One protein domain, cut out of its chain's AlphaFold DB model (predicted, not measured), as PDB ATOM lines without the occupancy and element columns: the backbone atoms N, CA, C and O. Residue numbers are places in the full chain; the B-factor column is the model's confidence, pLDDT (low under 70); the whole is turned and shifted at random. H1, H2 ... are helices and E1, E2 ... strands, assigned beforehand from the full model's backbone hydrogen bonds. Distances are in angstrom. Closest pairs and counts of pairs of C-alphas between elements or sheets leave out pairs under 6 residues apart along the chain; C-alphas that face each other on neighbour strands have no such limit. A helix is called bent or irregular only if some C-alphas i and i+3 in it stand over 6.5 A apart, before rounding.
ATOM      1  N   ILE A   6     -59.309  37.248 -34.692       91.44
ATOM      2  CA  ILE A   6     -59.997  36.851 -35.924       91.44
ATOM      3  C   ILE A   6     -60.549  38.129 -36.546       91.44
ATOM      4  O   ILE A   6     -61.473  38.734 -35.991       91.44
ATOM      5  N   HIS A   7     -59.977  38.531 -37.674       92.75
ATOM      6  CA  HIS A   7     -60.368  39.744 -38.380       92.75
ATOM      7  C   HIS A   7     -61.585  39.495 -39.271       92.75
ATOM      8  O   HIS A   7     -61.912  38.358 -39.619       92.75
ATOM      9  N   LEU A   8     -62.250  40.565 -39.696       92.19
ATOM     10  CA  LEU A   8     -63.393  40.503 -40.606       92.19
ATOM     11  C   LEU A   8     -63.051  39.792 -41.918       92.19
ATOM     12  O   LEU A   8     -63.906  39.098 -42.465       92.19
ATOM     13  N   GLN A   9     -61.812  39.898 -42.406       90.31
ATOM     14  CA  GLN A   9     -61.326  39.152 -43.577       90.31
ATOM     15  C   GLN A   9     -61.343  37.623 -43.381       90.31
ATOM     16  O   GLN A   9     -61.540  36.873 -44.338       90.31
ATOM     17  N   ASP A  10     -61.214  37.156 -42.136       90.00
ATOM     18  CA  ASP A  10     -61.217  35.734 -41.787       90.00
ATOM     19  C   ASP A  10     -62.638  35.162 -41.665       90.00
ATOM     20  O   ASP A  10     -62.825  33.942 -41.664       90.00
ATOM     21  N   PHE A  11     -63.663  36.018 -41.583       90.75
ATOM     22  CA  PHE A  11     -65.052  35.586 -41.426       90.75
ATOM     23  C   PHE A  11     -65.560  34.882 -42.695       90.75
ATOM     24  O   PHE A  11     -65.069  35.131 -43.801       90.75
ATOM     25  N   PRO A  12     -66.554  33.985 -42.589       88.50
ATOM     26  CA  PRO A  12     -67.244  33.435 -43.751       88.50
ATOM     27  C   PRO A  12     -67.783  34.548 -44.671       88.50
ATOM     28  O   PRO A  12     -68.398  35.499 -44.178       88.50
ATOM     29  N   PRO A  13     -67.618  34.435 -46.004       88.56
ATOM     30  CA  PRO A  13     -67.818  35.560 -46.919       88.56
ATOM     31  C   PRO A  13     -69.266  36.059 -47.025       88.56
ATOM     32  O   PRO A  13     -69.513  37.184 -47.459       88.56
ATOM     33  N   PHE A  14     -70.239  35.246 -46.612       88.56
ATOM     34  CA  PHE A  14     -71.661  35.585 -46.686       88.56
ATOM     35  C   PHE A  14     -72.266  36.056 -45.362       88.56
ATOM     36  O   PHE A  14     -73.462  36.358 -45.334       88.56
ATOM     37  N   ILE A  15     -71.465  36.183 -44.295       90.56
ATOM     38  CA  ILE A  15     -71.897  36.947 -43.118       90.56
ATOM     39  C   ILE A  15     -72.218  38.365 -43.576       90.56
ATOM     40  O   ILE A  15     -71.451  38.986 -44.311       90.56
ATOM     41  N   ARG A  16     -73.399  38.841 -43.194       92.94
ATOM     42  CA  ARG A  16     -73.915  40.155 -43.545       92.94
ATOM     43  C   ARG A  16     -73.700  41.107 -42.381       92.94
ATOM     44  O   ARG A  16     -73.942  40.733 -41.236       92.94
ATOM     45  N   PHE A  17     -73.295  42.323 -42.706       95.94
ATOM     46  CA  PHE A  17     -73.023  43.401 -41.773       95.94
ATOM     47  C   PHE A  17     -74.008  44.536 -41.992       95.94
ATOM     48  O   PHE A  17     -74.260  44.958 -43.124       95.94
ATOM     49  N   GLU A  18     -74.556  45.023 -40.894       96.19
ATOM     50  CA  GLU A  18     -75.237  46.301 -40.828       96.19
ATOM     51  C   GLU A  18     -74.210  47.359 -40.422       96.19
ATOM     52  O   GLU A  18     -73.448  47.166 -39.470       96.19
ATOM     53  N   LEU A  19     -74.152  48.451 -41.180       97.19
ATOM     54  CA  LEU A  19     -73.196  49.532 -40.971       97.19
ATOM     55  C   LEU A  19     -73.904  50.747 -40.386       97.19
ATOM     56  O   LEU A  19     -74.993  51.101 -40.850       97.19
ATOM     57  N   GLU A  20     -73.223  51.460 -39.494       96.38
ATOM     58  CA  GLU A  20     -73.694  52.757 -39.023       96.38
ATOM     59  C   GLU A  20     -73.896  53.717 -40.202       96.38
ATOM     60  O   GLU A  20     -73.072  53.814 -41.120       96.38
ATOM     61  N   GLU A  21     -75.000  54.466 -40.188       96.19
ATOM     62  CA  GLU A  21     -75.444  55.251 -41.345       96.19
ATOM     63  C   GLU A  21     -74.387  56.259 -41.820       96.19
ATOM     64  O   GLU A  21     -74.138  56.398 -43.025       96.19
ATOM     65  N   LYS A  22     -73.742  56.952 -40.875       95.56
ATOM     66  CA  LYS A  22     -72.689  57.931 -41.172       95.56
ATOM     67  C   LYS A  22     -71.508  57.269 -41.886       95.56
ATOM     68  O   LYS A  22     -71.025  57.802 -42.888       95.56
ATOM     69  N   PHE A  23     -71.080  56.103 -41.403       96.62
ATOM     70  CA  PHE A  23     -69.988  55.339 -41.997       96.62
ATOM     71  C   PHE A  23     -70.366  54.812 -43.385       96.62
ATOM     72  O   PHE A  23     -69.627  55.020 -44.347       96.62
ATOM     73  N   ARG A  24     -71.559  54.218 -43.522       97.50
ATOM     74  CA  ARG A  24     -72.105  53.728 -44.795       97.50
ATOM     75  C   ARG A  24     -72.095  54.812 -45.871       97.50
ATOM     76  O   ARG A  24     -71.577  54.597 -46.966       97.50
ATOM     77  N   ARG A  25     -72.647  55.994 -45.578       96.75
ATOM     78  CA  ARG A  25     -72.683  57.109 -46.541       96.75
ATOM     79  C   ARG A  25     -71.271  57.530 -46.955       96.75
ATOM     80  O   ARG A  25     -71.024  57.747 -48.139       96.75
ATOM     81  N   MET A  26     -70.342  57.604 -46.001       96.62
ATOM     82  CA  MET A  26     -68.947  57.954 -46.265       96.62
ATOM     83  C   MET A  26     -68.252  56.926 -47.170       96.62
ATOM     84  O   MET A  26     -67.658  57.314 -48.180       96.62
ATOM     85  N   ILE A  27     -68.300  55.636 -46.822       96.88
ATOM     86  CA  ILE A  27     -67.548  54.599 -47.538       96.88
ATOM     87  C   ILE A  27     -68.063  54.434 -48.974       96.88
ATOM     88  O   ILE A  27     -67.268  54.416 -49.915       96.88
ATOM     89  N   PHE A  28     -69.385  54.453 -49.183       97.75
ATOM     90  CA  PHE A  28     -69.960  54.372 -50.528       97.75
ATOM     91  C   PHE A  28     -69.720  55.632 -51.365       97.75
ATOM     92  O   PHE A  28     -69.500  55.509 -52.568       97.75
ATOM     93  N   ALA A  29     -69.692  56.826 -50.762       96.88
ATOM     94  CA  ALA A  29     -69.339  58.054 -51.479       96.88
ATOM     95  C   ALA A  29     -67.873  58.052 -51.946       96.88
ATOM     96  O   ALA A  29     -67.568  58.499 -53.055       96.88
ATOM     97  N   LYS A  30     -66.952  57.525 -51.125       96.62
ATOM     98  CA  LYS A  30     -65.553  57.312 -51.531       96.62
ATOM     99  C   LYS A  30     -65.460  56.283 -52.656       96.62
ATOM    100  O   LYS A  30     -64.792  56.545 -53.657       96.62
ATOM    101  N   PHE A  31     -66.161  55.159 -52.512       97.75
ATOM    102  CA  PHE A  31     -66.162  54.077 -53.491       97.75
ATOM    103  C   PHE A  31     -66.681  54.549 -54.857       97.75
ATOM    104  O   PHE A  31     -65.975  54.441 -55.861       97.75
ATOM    105  N   SER A  32     -67.859  55.183 -54.891       96.62
ATOM    106  CA  SER A  32     -68.509  55.642 -56.127       96.62
ATOM    107  C   SER A  32     -67.676  56.633 -56.925       96.62
ATOM    108  O   SER A  32     -67.797  56.705 -58.142       96.62
ATOM    109  N   LYS A  33     -66.861  57.440 -56.240       95.00
ATOM    110  CA  LYS A  33     -66.103  58.526 -56.862       95.00
ATOM    111  C   LYS A  33     -64.933  58.024 -57.709       95.00
ATOM    112  O   LYS A  33     -64.540  58.712 -58.645       95.00
ATOM    113  N   ARG A  34     -64.351  56.876 -57.353       93.56
ATOM    114  CA  ARG A  34     -63.105  56.376 -57.959       93.56
ATOM    115  C   ARG A  34     -63.266  55.061 -58.706       93.56
ATOM    116  O   ARG A  34     -62.458  54.794 -59.585       93.56
ATOM    117  N   VAL A  35     -64.296  54.267 -58.399       96.62
ATOM    118  CA  VAL A  35     -64.435  52.904 -58.937       96.62
ATOM    119  C   VAL A  35     -64.395  52.846 -60.465       96.62
ATOM    120  O   VAL A  35     -63.728  51.983 -61.019       96.62
ATOM    121  N   GLY A  36     -65.018  53.803 -61.159       93.00
ATOM    122  CA  GLY A  36     -65.032  53.828 -62.622       93.00
ATOM    123  C   GLY A  36     -63.659  54.055 -63.267       93.00
ATOM    124  O   GLY A  36     -63.487  53.713 -64.429       93.00
ATOM    125  N   GLN A  37     -62.687  54.608 -62.533       92.31
ATOM    126  CA  GLN A  37     -61.338  54.904 -63.037       92.31
ATOM    127  C   GLN A  37     -60.365  53.735 -62.875       92.31
ATOM    128  O   GLN A  37     -59.251  53.813 -63.382       92.31
ATOM    129  N   VAL A  38     -60.769  52.683 -62.161       94.69
ATOM    130  CA  VAL A  38     -59.926  51.517 -61.893       94.69
ATOM    131  C   VAL A  38     -59.671  50.761 -63.184       94.69
ATOM    132  O   VAL A  38     -60.610  50.487 -63.929       94.69
ATOM    133  N   GLU A  39     -58.410  50.426 -63.427       93.19
ATOM    134  CA  GLU A  39     -57.999  49.582 -64.542       93.19
ATOM    135  C   GLU A  39     -58.370  48.125 -64.263       93.19
ATOM    136  O   GLU A  39     -58.253  47.631 -63.141       93.19
ATOM    137  N   VAL A  40     -58.874  47.456 -65.290       91.69
ATOM    138  CA  VAL A  40     -59.212  46.039 -65.268       91.69
ATOM    139  C   VAL A  40     -58.064  45.283 -65.918       91.69
ATOM    140  O   VAL A  40     -57.521  45.731 -66.925       91.69
ATOM    141  N   SER A 130     -65.344  51.566 -65.747       95.19
ATOM    142  CA  SER A 130     -66.391  52.331 -66.443       95.19
ATOM    143  C   SER A 130     -66.601  51.898 -67.891       95.19
ATOM    144  O   SER A 130     -67.716  51.980 -68.407       95.19
ATOM    145  N   ASP A 131     -65.539  51.454 -68.558       94.50
ATOM    146  CA  ASP A 131     -65.586  51.004 -69.946       94.50
ATOM    147  C   ASP A 131     -66.231  49.617 -70.032       94.50
ATOM    148  O   ASP A 131     -67.201  49.423 -70.771       94.50
ATOM    149  N   LEU A 132     -65.789  48.691 -69.176       95.06
ATOM    150  CA  LEU A 132     -66.354  47.348 -69.077       95.06
ATOM    151  C   LEU A 132     -67.840  47.374 -68.680       95.06
ATOM    152  O   LEU A 132     -68.661  46.693 -69.298       95.06
ATOM    153  N   ALA A 133     -68.229  48.208 -67.711       95.38
ATOM    154  CA  ALA A 133     -69.626  48.355 -67.300       95.38
ATOM    155  C   ALA A 133     -70.525  48.881 -68.435       95.38
ATOM    156  O   ALA A 133     -71.673  48.445 -68.573       95.38
ATOM    157  N   LYS A 134     -70.019  49.792 -69.281       93.81
ATOM    158  CA  LYS A 134     -70.751  50.264 -70.468       93.81
ATOM    159  C   LYS A 134     -70.952  49.141 -71.473       93.81
ATOM    160  O   LYS A 134     -72.082  48.965 -71.926       93.81
ATOM    161  N   VAL A 135     -69.906  48.372 -71.775       93.25
ATOM    162  CA  VAL A 135     -69.985  47.215 -72.682       93.25
ATOM    163  C   VAL A 135     -70.994  46.186 -72.163       93.25
ATOM    164  O   VAL A 135     -71.915  45.825 -72.893       93.25
ATOM    165  N   ILE A 136     -70.937  45.816 -70.879       93.38
ATOM    166  CA  ILE A 136     -71.929  44.928 -70.240       93.38
ATOM    167  C   ILE A 136     -73.357  45.479 -70.399       93.38
ATOM    168  O   ILE A 136     -74.286  44.743 -70.738       93.38
ATOM    169  N   ASN A 137     -73.548  46.782 -70.184       93.75
ATOM    170  CA  ASN A 137     -74.843  47.433 -70.363       93.75
ATOM    171  C   ASN A 137     -75.320  47.448 -71.829       93.75
ATOM    172  O   ASN A 137     -76.529  47.388 -72.058       93.75
ATOM    173  N   PHE A 138     -74.416  47.540 -72.810       90.25
ATOM    174  CA  PHE A 138     -74.772  47.444 -74.229       90.25
ATOM    175  C   PHE A 138     -75.192  46.024 -74.619       90.25
ATOM    176  O   PHE A 138     -76.236  45.886 -75.259       90.25
ATOM    177  N   ARG A 139     -74.463  44.990 -74.164       90.25
ATOM    178  CA  ARG A 139     -74.806  43.572 -74.404       90.25
ATOM    179  C   ARG A 139     -76.211  43.231 -73.913       90.25
ATOM    180  O   ARG A 139     -76.984  42.573 -74.600       90.25
ATOM    181  N   ALA A 140     -76.574  43.720 -72.729       90.12
ATOM    182  CA  ALA A 140     -77.841  43.405 -72.077       90.12
ATOM    183  C   ALA A 140     -78.837  44.580 -72.138       90.12
ATOM    184  O   ALA A 140     -79.232  45.169 -71.122       90.12
ATOM    185  N   LYS A 141     -79.246  44.947 -73.359       86.06
ATOM    186  CA  LYS A 141     -80.112  46.107 -73.614       86.06
ATOM    187  C   LYS A 141     -81.408  46.045 -72.793       86.06
ATOM    188  O   LYS A 141     -82.233  45.156 -72.954       86.06
ATOM    189  N   GLY A 142     -81.620  47.057 -71.951       87.12
ATOM    190  CA  GLY A 142     -82.843  47.215 -71.152       87.12
ATOM    191  C   GLY A 142     -82.765  46.654 -69.728       87.12
ATOM    192  O   GLY A 142     -83.527  47.116 -68.875       87.12
ATOM    193  N   GLU A 143     -81.798  45.786 -69.414       90.38
ATOM    194  CA  GLU A 143     -81.651  45.193 -68.074       90.38
ATOM    195  C   GLU A 143     -81.403  46.264 -66.999       90.38
ATOM    196  O   GLU A 143     -82.038  46.267 -65.945       90.38
ATOM    197  N   ARG A 144     -80.592  47.288 -67.295       93.31
ATOM    198  CA  ARG A 144     -80.364  48.415 -66.372       93.31
ATOM    199  C   ARG A 144     -81.663  49.126 -65.957       93.31
ATOM    200  O   ARG A 144     -81.819  49.504 -64.795       93.31
ATOM    201  N   ARG A 145     -82.600  49.304 -66.902       89.62
ATOM    202  CA  ARG A 145     -83.920  49.907 -66.640       89.62
ATOM    203  C   ARG A 145     -84.815  48.944 -65.866       89.62
ATOM    204  O   ARG A 145     -85.416  49.366 -64.887       89.62
ATOM    205  N   ARG A 146     -84.833  47.664 -66.253       90.00
ATOM    206  CA  ARG A 146     -85.578  46.594 -65.569       90.00
ATOM    207  C   ARG A 146     -85.226  46.498 -64.081       90.00
ATOM    208  O   ARG A 146     -86.117  46.339 -63.254       90.00
ATOM    209  N   TYR A 147     -83.946  46.632 -63.735       87.38
ATOM    210  CA  TYR A 147     -83.474  46.605 -62.344       87.38
ATOM    211  C   TYR A 147     -83.515  47.978 -61.647       87.38
ATOM    212  O   TYR A 147     -83.290  48.055 -60.439       87.38
ATOM    213  N   GLY A 148     -83.805  49.064 -62.374       91.88
ATOM    214  CA  GLY A 148     -83.876  50.418 -61.820       91.88
ATOM    215  C   GLY A 148     -82.545  50.923 -61.248       91.88
ATOM    216  O   GLY A 148     -82.534  51.560 -60.190       91.88
ATOM    217  N   ILE A 149     -81.421  50.613 -61.900       94.50
ATOM    218  CA  ILE A 149     -80.066  50.925 -61.413       94.50
ATOM    219  C   ILE A 149     -79.372  52.011 -62.261       94.50
ATOM    220  O   ILE A 149     -79.654  52.206 -63.449       94.50
ATOM    221  N   SER A 150     -78.456  52.762 -61.646       95.06
ATOM    222  CA  SER A 150     -77.603  53.728 -62.350       95.06
ATOM    223  C   SER A 150     -76.423  53.024 -63.030       95.06
ATOM    224  O   SER A 150     -76.138  51.865 -62.734       95.06
ATOM    225  N   ILE A 151     -75.725  53.720 -63.938       94.75
ATOM    226  CA  ILE A 151     -74.471  53.189 -64.496       94.75
ATOM    227  C   ILE A 151     -73.400  53.046 -63.406       94.75
ATOM    228  O   ILE A 151     -72.732  52.029 -63.362       94.75
ATOM    229  N   ILE A 152     -73.341  53.977 -62.446       96.69
ATOM    230  CA  ILE A 152     -72.408  53.930 -61.307       96.69
ATOM    231  C   ILE A 152     -72.627  52.671 -60.453       96.69
ATOM    232  O   ILE A 152     -71.671  52.032 -60.032       96.69
ATOM    233  N   ALA A 153     -73.882  52.272 -60.213       96.62
ATOM    234  CA  ALA A 153     -74.165  51.031 -59.489       96.62
ATOM    235  C   ALA A 153     -73.682  49.790 -60.263       96.62
ATOM    236  O   ALA A 153     -73.254  48.815 -59.650       96.62
ATOM    237  N   LEU A 154     -73.735  49.835 -61.599       97.06
ATOM    238  CA  LEU A 154     -73.188  48.778 -62.445       97.06
ATOM    239  C   LEU A 154     -71.655  48.778 -62.423       97.06
ATOM    240  O   LEU A 154     -71.079  47.711 -62.289       97.06
ATOM    241  N   GLU A 155     -71.003  49.942 -62.457       98.12
ATOM    242  CA  GLU A 155     -69.544  50.072 -62.304       98.12
ATOM    243  C   GLU A 155     -69.063  49.461 -60.982       98.12
ATOM    244  O   GLU A 155     -68.151  48.639 -60.968       98.12
ATOM    245  N   MET A 156     -69.731  49.783 -59.871       98.25
ATOM    246  CA  MET A 156     -69.449  49.166 -58.573       98.25
ATOM    247  C   MET A 156     -69.607  47.644 -58.597       98.25
ATOM    248  O   MET A 156     -68.777  46.932 -58.041       98.25
ATOM    249  N   ALA A 157     -70.672  47.139 -59.222       97.38
ATOM    250  CA  ALA A 157     -70.902  45.703 -59.332       97.38
ATOM    251  C   ALA A 157     -69.849  45.014 -60.202       97.38
ATOM    252  O   ALA A 157     -69.397  43.935 -59.845       97.38
ATOM    253  N   THR A 158     -69.438  45.642 -61.305       96.81
ATOM    254  CA  THR A 158     -68.364  45.159 -62.178       96.81
ATOM    255  C   THR A 158     -67.038  45.079 -61.430       96.81
ATOM    256  O   THR A 158     -66.372  44.055 -61.509       96.81
ATOM    257  N   PHE A 159     -66.690  46.090 -60.628       97.75
ATOM    258  CA  PHE A 159     -65.505  46.030 -59.763       97.75
ATOM    259  C   PHE A 159     -65.585  44.893 -58.733       97.75
ATOM    260  O   PHE A 159     -64.601  44.212 -58.463       97.75
ATOM    261  N   LEU A 160     -66.764  44.676 -58.150       97.00
ATOM    262  CA  LEU A 160     -66.989  43.668 -57.113       97.00
ATOM    263  C   LEU A 160     -67.123  42.235 -57.646       97.00
ATOM    264  O   LEU A 160     -67.040  41.291 -56.857       97.00
ATOM    265  N   TRP A 161     -67.328  42.064 -58.953       94.62
ATOM    266  CA  TRP A 161     -67.615  40.772 -59.572       94.62
ATOM    267  C   TRP A 161     -66.531  39.711 -59.311       94.62
ATOM    268  O   TRP A 161     -66.886  38.642 -58.812       94.62
ATOM    269  N   PRO A 162     -65.222  39.996 -59.481       92.94
ATOM    270  CA  PRO A 162     -64.183  38.998 -59.218       92.94
ATOM    271  C   PRO A 162     -64.128  38.561 -57.747       92.94
ATOM    272  O   PRO A 162     -63.869  37.400 -57.437       92.94
ATOM    273  N   SER A 163     -64.389  39.480 -56.809       92.81
ATOM    274  CA  SER A 163     -64.452  39.151 -55.377       92.81
ATOM    275  C   SER A 163     -65.667  38.286 -55.041       92.81
ATOM    276  O   SER A 163     -65.564  37.396 -54.199       92.81
ATOM    277  N   TYR A 164     -66.798  38.514 -55.712       91.81
ATOM    278  CA  TYR A 164     -67.981  37.665 -55.593       91.81
ATOM    279  C   TYR A 164     -67.731  36.249 -56.134       91.81
ATOM    280  O   TYR A 164     -68.095  35.282 -55.466       91.81
ATOM    281  N   GLU A 165     -67.082  36.112 -57.292       88.31
ATOM    282  CA  GLU A 165     -66.733  34.806 -57.871       88.31
ATOM    283  C   GLU A 165     -65.818  34.008 -56.936       88.31
ATOM    284  O   GLU A 165     -66.173  32.902 -56.526       88.31
ATOM    285  N   ARG A 166     -64.726  34.621 -56.455       87.62
ATOM    286  CA  ARG A 166     -63.832  33.990 -55.466       87.62
ATOM    287  C   ARG A 166     -64.567  33.559 -54.196       87.62
ATOM    288  O   ARG A 166     -64.287  32.495 -53.646       87.62
ATOM    289  N   ALA A 167     -65.502  34.374 -53.706       85.44
ATOM    290  CA  ALA A 167     -66.296  34.047 -52.523       85.44
ATOM    291  C   ALA A 167     -67.236  32.846 -52.745       85.44
ATOM    292  O   ALA A 167     -67.473  32.079 -51.806       85.44
ATOM    293  N   CYS A 168     -67.764  32.676 -53.961       78.69
ATOM    294  CA  CYS A 168     -68.556  31.505 -54.340       78.69
ATOM    295  C   CYS A 168     -67.690  30.236 -54.395       78.69
ATOM    296  O   CYS A 168     -68.086  29.211 -53.832       78.69
ATOM    297  N   ASP A 169     -66.495  30.321 -54.979       73.69
ATOM    298  CA  ASP A 169     -65.582  29.180 -55.117       73.69
ATOM    299  C   ASP A 169     -65.061  28.681 -53.757       73.69
ATOM    300  O   ASP A 169     -65.089  27.481 -53.467       73.69
ATOM    301  N   LEU A 170     -64.646  29.602 -52.875       63.72
ATOM    302  CA  LEU A 170     -64.023  29.284 -51.581       63.72
ATOM    303  C   LEU A 170     -64.926  28.514 -50.611       63.72
ATOM    304  O   LEU A 170     -64.429  27.748 -49.789       63.72
ATOM    305  N   ASN A 171     -66.245  28.693 -50.681       58.94
ATOM    306  CA  ASN A 171     -67.165  28.005 -49.774       58.94
ATOM    307  C   ASN A 171     -67.606  26.622 -50.286       58.94
ATOM    308  O   ASN A 171     -68.541  26.037 -49.734       58.94
ATOM    309  N   GLY A 172     -66.994  26.095 -51.358       48.78
ATOM    310  CA  GLY A 172     -67.451  24.850 -51.989       48.78
ATOM    311  C   GLY A 172     -68.906  24.951 -52.451       48.78
ATOM    312  O   GLY A 172     -69.623  23.948 -52.556       48.78
ATOM    313  N   VAL A 173     -69.364  26.182 -52.686       46.88
ATOM    314  CA  VAL A 173     -70.717  26.486 -53.104       46.88
ATOM    315  C   VAL A 173     -70.769  26.206 -54.599       46.88
ATOM    316  O   VAL A 173     -70.801  27.099 -55.437       46.88
ATOM    317  N   SER A 174     -70.815  24.918 -54.948       38.59
ATOM    318  CA  SER A 174     -71.446  24.536 -56.207       38.59
ATOM    319  C   SER A 174     -72.860  25.132 -56.220       38.59
ATOM    320  O   SER A 174     -73.443  25.361 -55.154       38.59
ATOM    321  N   PHE A 175     -73.432  25.347 -57.404       40.69
ATOM    322  CA  PHE A 175     -74.797  25.840 -57.666       40.69
ATOM    323  C   PHE A 175     -75.952  25.160 -56.869       40.69
ATOM    324  O   PHE A 175     -77.121  25.435 -57.122       40.69
ATOM    325  N   LYS A 176     -75.666  24.248 -55.932       34.78
ATOM    326  CA  LYS A 176     -76.591  23.352 -55.238       34.78
ATOM    327  C   LYS A 176     -76.840  23.647 -53.752       34.78
ATOM    328  O   LYS A 176     -77.659  22.933 -53.183       34.78
ATOM    329  N   ASN A 177     -76.198  24.632 -53.106       38.28
ATOM    330  CA  ASN A 177     -76.435  24.896 -51.672       38.28
ATOM    331  C   ASN A 177     -77.157  26.243 -51.420       38.28
ATOM    332  O   ASN A 177     -76.510  27.264 -51.193       38.28
ATOM    333  N   PRO A 178     -78.508  26.271 -51.443       45.25
ATOM    334  CA  PRO A 178     -79.317  27.492 -51.314       45.25
ATOM    335  C   PRO A 178     -79.316  28.127 -49.907       45.25
ATOM    336  O   PRO A 178     -79.996  29.128 -49.679       45.25
ATOM    337  N   SER A 179     -78.574  27.564 -48.952       44.91
ATOM    338  CA  SER A 179     -78.619  27.892 -47.523       44.91
ATOM    339  C   SER A 179     -77.934  29.206 -47.121       44.91
ATOM    340  O   SER A 179     -78.247  29.717 -46.051       44.91
ATOM    341  N   TYR A 180     -77.058  29.787 -47.952       51.03
ATOM    342  CA  TYR A 180     -76.246  30.968 -47.580       51.03
ATOM    343  C   TYR A 180     -76.680  32.303 -48.216       51.03
ATOM    344  O   TYR A 180     -76.007  33.327 -48.076       51.03
ATOM    345  N   GLY A 181     -77.851  32.330 -48.855       51.97
ATOM    346  CA  GLY A 181     -78.439  33.550 -49.405       51.97
ATOM    347  C   GLY A 181     -78.210  33.730 -50.905       51.97
ATOM    348  O   GLY A 181     -77.402  33.057 -51.532       51.97
ATOM    349  N   LYS A 182     -79.016  34.624 -51.488       57.78
ATOM    350  CA  LYS A 182     -79.209  34.799 -52.935       57.78
ATOM    351  C   LYS A 182     -77.889  34.896 -53.708       57.78
ATOM    352  O   LYS A 182     -77.117  35.827 -53.491       57.78
ATOM    353  N   TYR A 183     -77.719  34.000 -54.675       70.38
ATOM    354  CA  TYR A 183     -76.746  34.151 -55.750       70.38
ATOM    355  C   TYR A 183     -77.130  35.335 -56.635       70.38
ATOM    356  O   TYR A 183     -78.294  35.495 -57.017       70.38
ATOM    357  N   TYR A 184     -76.143  36.148 -56.989       85.00
ATOM    358  CA  TYR A 184     -76.295  37.159 -58.023       85.00
ATOM    359  C   TYR A 184     -76.075  36.485 -59.374       85.00
ATOM    360  O   TYR A 184     -74.966  36.081 -59.706       85.00
ATOM    361  N   GLN A 185     -77.157  36.331 -60.136       84.50
ATOM    362  CA  GLN A 185     -77.141  35.637 -61.431       84.50
ATOM    363  C   GLN A 185     -76.317  36.375 -62.492       84.50
ATOM    364  O   GLN A 185     -75.861  35.769 -63.453       84.50
ATOM    365  N   ASN A 186     -76.177  37.693 -62.349       89.56
ATOM    366  CA  ASN A 186     -75.446  38.550 -63.270       89.56
ATOM    367  C   ASN A 186     -75.076  39.882 -62.592       89.56
ATOM    368  O   ASN A 186     -75.516  40.189 -61.477       89.56
ATOM    369  N   HIS A 187     -74.314  40.700 -63.316       93.50
ATOM    370  CA  HIS A 187     -73.878  42.029 -62.896       93.50
ATOM    371  C   HIS A 187     -75.036  42.960 -62.496       93.50
ATOM    372  O   HIS A 187     -74.896  43.750 -61.566       93.50
ATOM    373  N   PHE A 188     -76.205  42.859 -63.142       94.94
ATOM    374  CA  PHE A 188     -77.368  43.709 -62.851       94.94
ATOM    375  C   PHE A 188     -78.034  43.342 -61.520       94.94
ATOM    376  O   PHE A 188     -78.422  44.228 -60.754       94.94
ATOM    377  N   ALA A 189     -78.120  42.047 -61.209       92.31
ATOM    378  CA  ALA A 189     -78.600  41.564 -59.921       92.31
ATOM    379  C   ALA A 189     -77.671  42.004 -58.778       92.31
ATOM    380  O   ALA A 189     -78.160  42.472 -57.745       92.31
ATOM    381  N   LEU A 190     -76.349  41.926 -58.980       94.94
ATOM    382  CA  LEU A 190     -75.375  42.436 -58.013       94.94
ATOM    383  C   LEU A 190     -75.467  43.963 -57.877       94.94
ATOM    384  O   LEU A 190     -75.527  44.468 -56.762       94.94
ATOM    385  N   ALA A 191     -75.580  44.706 -58.977       96.75
ATOM    386  CA  ALA A 191     -75.722  46.163 -58.955       96.75
ATOM    387  C   ALA A 191     -76.986  46.629 -58.224       96.75
ATOM    388  O   ALA A 191     -76.968  47.642 -57.520       96.75
ATOM    389  N   ARG A 192     -78.085  45.875 -58.337       95.19
ATOM    390  CA  ARG A 192     -79.274  46.116 -57.516       95.19
ATOM    391  C   ARG A 192     -78.964  45.905 -56.039       95.19
ATOM    392  O   ARG A 192     -79.323  46.763 -55.248       95.19
ATOM    393  N   ALA A 193     -78.272  44.830 -55.664       94.62
ATOM    394  CA  ALA A 193     -77.886  44.612 -54.271       94.62
ATOM    395  C   ALA A 193     -76.962  45.719 -53.737       94.62
ATOM    396  O   ALA A 193     -77.224  46.243 -52.661       94.62
ATOM    397  N   VAL A 194     -75.964  46.148 -54.519       96.69
ATOM    398  CA  VAL A 194     -75.080  47.277 -54.183       96.69
ATOM    399  C   VAL A 194     -75.878  48.553 -53.924       96.69
ATOM    400  O   VAL A 194     -75.615  49.256 -52.951       96.69
ATOM    401  N   LYS A 195     -76.890  48.841 -54.752       95.75
ATOM    402  CA  LYS A 195     -77.791  49.980 -54.543       95.75
ATOM    403  C   LYS A 195     -78.534  49.887 -53.205       95.75
ATOM    404  O   LYS A 195     -78.632  50.898 -52.516       95.75
ATOM    405  N   GLU A 196     -79.036  48.711 -52.835       95.50
ATOM    406  CA  GLU A 196     -79.725  48.510 -51.552       95.50
ATOM    407  C   GLU A 196     -78.750  48.611 -50.361       95.50
ATOM    408  O   GLU A 196     -79.065  49.277 -49.377       95.50
ATOM    409  N   TRP A 197     -77.529  48.071 -50.470       96.44
ATOM    410  CA  TRP A 197     -76.477  48.239 -49.451       96.44
ATOM    411  C   TRP A 197     -76.108  49.705 -49.256       96.44
ATOM    412  O   TRP A 197     -76.005  50.185 -48.131       96.44
ATOM    413  N   MET A 198     -75.960  50.439 -50.360       96.19
ATOM    414  CA  MET A 198     -75.658  51.863 -50.336       96.19
ATOM    415  C   MET A 198     -76.768  52.665 -49.661       96.19
ATOM    416  O   MET A 198     -76.463  53.675 -49.036       96.19
ATOM    417  N   LYS A 199     -78.032  52.233 -49.757       95.31
ATOM    418  CA  LYS A 199     -79.186  52.853 -49.085       95.31
ATOM    419  C   LYS A 199     -79.391  52.414 -47.637       95.31
ATOM    420  O   LYS A 199     -79.997  53.176 -46.887       95.31
ATOM    421  N   GLY A 200     -78.815  51.284 -47.235       93.12
ATOM    422  CA  GLY A 200     -79.057  50.670 -45.929       93.12
ATOM    423  C   GLY A 200     -80.324  49.812 -45.892       93.12
ATOM    424  O   GLY A 200     -80.692  49.339 -44.828       93.12
ATOM    425  N   ASP A 201     -80.960  49.575 -47.044       92.06
ATOM    426  CA  ASP A 201     -82.161  48.734 -47.164       92.06
ATOM    427  C   ASP A 201     -81.809  47.231 -47.083       92.06
ATOM    428  O   ASP A 201     -82.679  46.374 -46.922       92.06
ATOM    429  N   ALA A 202     -80.521  46.891 -47.215       91.56
ATOM    430  CA  ALA A 202     -80.003  45.538 -47.064       91.56
ATOM    431  C   ALA A 202     -78.587  45.530 -46.473       91.56
ATOM    432  O   ALA A 202     -77.760  46.385 -46.793       91.56
ATOM    433  N   ASN A 203     -78.277  44.489 -45.698       93.06
ATOM    434  CA  ASN A 203     -76.954  44.295 -45.103       93.06
ATOM    435  C   ASN A 203     -75.912  43.853 -46.147       93.06
ATOM    436  O   ASN A 203     -76.181  43.025 -47.032       93.06
ATOM    437  N   ILE A 204     -74.695  44.382 -46.017       94.81
ATOM    438  CA  ILE A 204     -73.579  44.137 -46.939       94.81
ATOM    439  C   ILE A 204     -72.856  42.826 -46.576       94.81
ATOM    440  O   ILE A 204     -72.609  42.582 -45.397       94.81
ATOM    441  N   PRO A 205     -72.529  41.933 -47.530       94.00
ATOM    442  CA  PRO A 205     -71.757  40.730 -47.228       94.00
ATOM    443  C   PRO A 205     -70.290  41.043 -46.943       94.00
ATOM    444  O   PRO A 205     -69.736  41.991 -47.497       94.00
ATOM    445  N   GLN A 206     -69.663  40.187 -46.136       94.25
ATOM    446  CA  GLN A 206     -68.252  40.253 -45.759       94.25
ATOM    447  C   GLN A 206     -67.341  40.506 -46.960       94.25
ATOM    448  O   GLN A 206     -66.560  41.453 -46.936       94.25
ATOM    449  N   TRP A 207     -67.488  39.712 -48.024       94.38
ATOM    450  CA  TRP A 207     -66.594  39.787 -49.181       94.38
ATOM    451  C   TRP A 207     -66.662  41.159 -49.867       94.38
ATOM    452  O   TRP A 207     -65.650  41.671 -50.344       94.38
ATOM    453  N   ALA A 208     -67.849  41.774 -49.899       96.38
ATOM    454  CA  ALA A 208     -68.053  43.076 -50.524       96.38
ATOM    455  C   ALA A 208     -67.556  44.197 -49.611       96.38
ATOM    456  O   ALA A 208     -66.930  45.139 -50.088       96.38
ATOM    457  N   LEU A 209     -67.820  44.086 -48.305       97.38
ATOM    458  CA  LEU A 209     -67.368  45.060 -47.319       97.38
ATOM    459  C   LEU A 209     -65.840  45.152 -47.297       97.38
ATOM    460  O   LEU A 209     -65.317  46.258 -47.368       97.38
ATOM    461  N   VAL A 210     -65.144  44.011 -47.268       96.81
ATOM    462  CA  VAL A 210     -63.675  43.965 -47.307       96.81
ATOM    463  C   VAL A 210     -63.142  44.559 -48.609       96.81
ATOM    464  O   VAL A 210     -62.329  45.474 -48.554       96.81
ATOM    465  N   ALA A 211     -63.672  44.154 -49.770       97.06
ATOM    466  CA  ALA A 211     -63.228  44.698 -51.058       97.06
ATOM    467  C   ALA A 211     -63.424  46.225 -51.164       97.06
ATOM    468  O   ALA A 211     -62.576  46.935 -51.703       97.06
ATOM    469  N   ILE A 212     -64.534  46.752 -50.636       97.81
ATOM    470  CA  ILE A 212     -64.788  48.199 -50.610       97.81
ATOM    471  C   ILE A 212     -63.856  48.901 -49.612       97.81
ATOM    472  O   ILE A 212     -63.347  49.984 -49.909       97.81
ATOM    473  N   ALA A 213     -63.633  48.320 -48.435       96.12
ATOM    474  CA  ALA A 213     -62.761  48.878 -47.404       96.12
ATOM    475  C   ALA A 213     -61.310  48.982 -47.882       96.12
ATOM    476  O   ALA A 213     -60.709  50.051 -47.780       96.12
ATOM    477  N   GLU A 214     -60.793  47.916 -48.494       96.25
ATOM    478  CA  GLU A 214     -59.464  47.871 -49.105       96.25
ATOM    479  C   GLU A 214     -59.323  48.938 -50.194       96.25
ATOM    480  O   GLU A 214     -58.380  49.727 -50.171       96.25
ATOM    481  N   PHE A 215     -60.305  49.029 -51.097       96.75
ATOM    482  CA  PHE A 215     -60.306  50.019 -52.175       96.75
ATOM    483  C   PHE A 215     -60.368  51.468 -51.671       96.75
ATOM    484  O   PHE A 215     -59.785  52.379 -52.259       96.75
ATOM    485  N   THR A 216     -61.123  51.712 -50.599       95.88
ATOM    486  CA  THR A 216     -61.320  53.062 -50.051       95.88
ATOM    487  C   THR A 216     -60.304  53.443 -48.976       95.88
ATOM    488  O   THR A 216     -60.306  54.604 -48.550       95.88
ATOM    489  N   HIS A 217     -59.441  52.504 -48.570       94.31
ATOM    490  CA  HIS A 217     -58.508  52.617 -47.449       94.31
ATOM    491  C   HIS A 217     -59.199  53.094 -46.164       94.31
ATOM    492  O   HIS A 217     -58.774  54.061 -45.529       94.31
ATOM    493  N   VAL A 218     -60.325  52.465 -45.827       92.94
ATOM    494  CA  VAL A 218     -61.102  52.763 -44.618       92.94
ATOM    495  C   VAL A 218     -61.051  51.567 -43.680       92.94
ATOM    496  O   VAL A 218     -61.262  50.437 -44.113       92.94
ATOM    497  N   ASP A 219     -60.810  51.828 -42.397       89.88
ATOM    498  CA  ASP A 219     -60.872  50.800 -41.365       89.88
ATOM    499  C   ASP A 219     -62.337  50.455 -41.040       89.88
ATOM    500  O   ASP A 219     -63.136  51.321 -40.683       89.88
ATOM    501  N   ILE A 220     -62.694  49.183 -41.218       91.81
ATOM    502  CA  ILE A 220     -64.032  48.635 -40.948       91.81
ATOM    503  C   ILE A 220     -64.145  47.985 -39.564       91.81
ATOM    504  O   ILE A 220     -65.243  47.611 -39.148       91.81
ATOM    505  N   GLU A 221     -63.027  47.844 -38.852       88.88
ATOM    506  CA  GLU A 221     -62.958  47.305 -37.491       88.88
ATOM    507  C   GLU A 221     -62.890  48.417 -36.432       88.88
ATOM    508  O   GLU A 221     -62.839  48.133 -35.235       88.88
ATOM    509  N   GLU A 222     -62.960  49.685 -36.847       86.69
ATOM    510  CA  GLU A 222     -63.098  50.807 -35.926       86.69
ATOM    511  C   GLU A 222     -64.413  50.696 -35.129       86.69
ATOM    512  O   GLU A 222     -65.438  50.156 -35.568       86.69
ATOM    513  N   ARG A 223     -64.378  51.194 -33.892       85.25
ATOM    514  CA  ARG A 223     -65.540  51.222 -33.008       85.25
ATOM    515  C   ARG A 223     -66.680  52.021 -33.659       85.25
ATOM    516  O   ARG A 223     -66.442  53.066 -34.245       85.25
ATOM    517  N   GLU A 224     -67.920  51.555 -33.484       83.62
ATOM    518  CA  GLU A 224     -69.133  52.207 -34.033       83.62
ATOM    519  C   GLU A 224     -69.168  52.232 -35.575       83.62
ATOM    520  O   GLU A 224     -69.827  53.073 -36.172       83.62
ATOM    521  N   VAL A 225     -68.490  51.293 -36.243       93.00
ATOM    522  CA  VAL A 225     -68.637  51.084 -37.693       93.00
ATOM    523  C   VAL A 225     -69.710  50.043 -38.008       93.00
ATOM    524  O   VAL A 225     -70.581  50.280 -38.849       93.00
ATOM    525  N   ILE A 226     -69.658  48.895 -37.330       96.00
ATOM    526  CA  ILE A 226     -70.602  47.789 -37.513       96.00
ATOM    527  C   ILE A 226     -71.629  47.822 -36.382       96.00
ATOM    528  O   ILE A 226     -71.284  47.663 -35.207       96.00
ATOM    529  N   SER A 227     -72.899  47.986 -36.746       94.75
ATOM    530  CA  SER A 227     -74.034  48.000 -35.817       94.75
ATOM    531  C   SER A 227     -74.440  46.581 -35.424       94.75
ATOM    532  O   SER A 227     -74.692  46.284 -34.253       94.75
ATOM    533  N   SER A 228     -74.462  45.674 -36.402       95.38
ATOM    534  CA  SER A 228     -74.805  44.271 -36.203       95.38
ATOM    535  C   SER A 228     -74.204  43.388 -37.298       95.38
ATOM    536  O   SER A 228     -73.811  43.856 -38.368       95.38
ATOM    537  N   TYR A 229     -74.115  42.085 -37.032       95.50
ATOM    538  CA  TYR A 229     -73.767  41.099 -38.048       95.50
ATOM    539  C   TYR A 229     -74.532  39.788 -37.864       95.50
ATOM    540  O   TYR A 229     -74.843  39.368 -36.747       95.50
ATOM    541  N   CYS A 230     -74.847  39.119 -38.971       91.19
ATOM    542  CA  CYS A 230     -75.616  37.878 -38.967       91.19
ATOM    543  C   CYS A 230     -75.300  37.000 -40.184       91.19
ATOM    544  O   CYS A 230     -74.700  37.446 -41.160       91.19
ATOM    545  N   LEU A 231     -75.724  35.737 -40.144       86.06
ATOM    546  CA  LEU A 231     -75.753  34.874 -41.325       86.06
ATOM    547  C   LEU A 231     -77.216  34.568 -41.675       86.06
ATOM    548  O   LEU A 231     -77.832  33.794 -40.945       86.06
ATOM    549  N   PRO A 232     -77.803  35.184 -42.717       71.31
ATOM    550  CA  PRO A 232     -79.233  35.060 -42.999       71.31
ATOM    551  C   PRO A 232     -79.652  33.645 -43.438       71.31
ATOM    552  O   PRO A 232     -78.920  33.035 -44.217       71.31
ATOM    553  N   PRO A 233     -80.853  33.165 -43.053       65.62
ATOM    554  CA  PRO A 233     -81.766  33.744 -42.063       65.62
ATOM    555  C   PRO A 233     -81.304  33.362 -40.646       65.62
ATOM    556  O   PRO A 233     -81.528  32.244 -40.182       65.62
ATOM    557  N   GLY A 234     -80.630  34.271 -39.947       74.69
ATOM    558  CA  GLY A 234     -79.978  33.970 -38.675       74.69
ATOM    559  C   GLY A 234     -80.117  35.092 -37.667       74.69
ATOM    560  O   GLY A 234     -80.662  36.150 -37.952       74.69
TER     561      GLY A 234
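Overview. This is residues 6 to 40 and 130 to 234 of the 521 residues of the protein "TFIIE_alpha domain-containing protein" of uncultured archaeon (UniProt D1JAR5). This is a cluster of crossed helices: the long H1 runs along one side, from a small two-stranded sheet at one end to H2 at the other, with H4a and H6 packed across it and H5 crossing H4a near the middle. H4b, the second arm of the bent helix H4, leads away from H1 into an unnamed loop, residues 171 to 186. The printed part has 140 residues with six named helices and two named strands, in the order E1, H1, H2, H3, H4, H5, H6, E2, the strands antiparallel. The class is mostly helix, and the whole is compact, with a radius of gyration of the C-alphas of 14.7 A and spans of 42 by 36 by 26 A.

Arrangement. Start at E1, residues 16 to 19, from which a tight link leads to H1, residues 21 to 37. H1 is irregular, its C-alphas 33 and 36 lying 7.5 A apart. Past the cut, H2, residues 130 to 139, touches residues 35 to 37 of H1 alone, about perpendicular at 82 degrees; the closest C-alphas, Gly 36 and Ser 130, are 4.3 A apart. H3, residues 143 to 146, is close to H2 but not clearly touching, with C-alphas 137 and 144 closest at 6.9 A. H4, residues 151 to 170, was assigned as one helix by its hydrogen bonds but is bent, with C-alphas 159 and 162 7.2 A apart; its arms H4a, residues 151 to 159, and H4b, residues 162 to 170, stand at a steep tilt of 43 degrees. H4a touches residues 31 to 36 of H1 alone, at 83 degrees, about perpendicular, C-alphas 36 and 155 closest at 5.9 A. H5, residues 187 to 199, touches H4a, C-alphas 157 and 191 closest at 4.9 A, at 72 degrees, only just about perpendicular. H6, residues 206 to 216, touches residues 27 to 31 of H1 alone, C-alphas 31 and 216 closest at 6.0 A, at a steep tilt of 67 degrees, only just short of about perpendicular. H4b touches H6, C-alphas 163 and 207 closest at 6.6 A, while H1 and H4b are apart. Last, E2, residues 226 to 230, is the antiparallel neighbour of E1, with N 16 and O 230 at 2.8 A and N 227 and O 18 at 2.9 A. Every O i to N i+4 pair is within hydrogen-bond range in H2, H4a, H4b, H5 and H6; in H1 10 of 13 are, and H3 is too short for such a pair.

Along the chain. Find C-alpha 16 at (-73.915, 40.155, -43.545), where E1 begins. H1 runs 25.9 A from C-alpha 21 at (-75.444, 55.251, -41.345), H5 18.3 A and H6 15.2 A. E2 ends at C-alpha 230, (-75.616, 37.878, -38.967).

Size, cuts and confidence. The two C-alphas farthest apart, Ile 6 and Lys 141, are 43.7 A apart. Residues 41 to 129 are not printed, and C-alphas 40 and 130 lie 9.6 A apart across the cut. The link from H4 to H5 is long, 16 residues. The mean pLDDT of the printed part is 88.3, with residues 170 to 182 and 233 under 70.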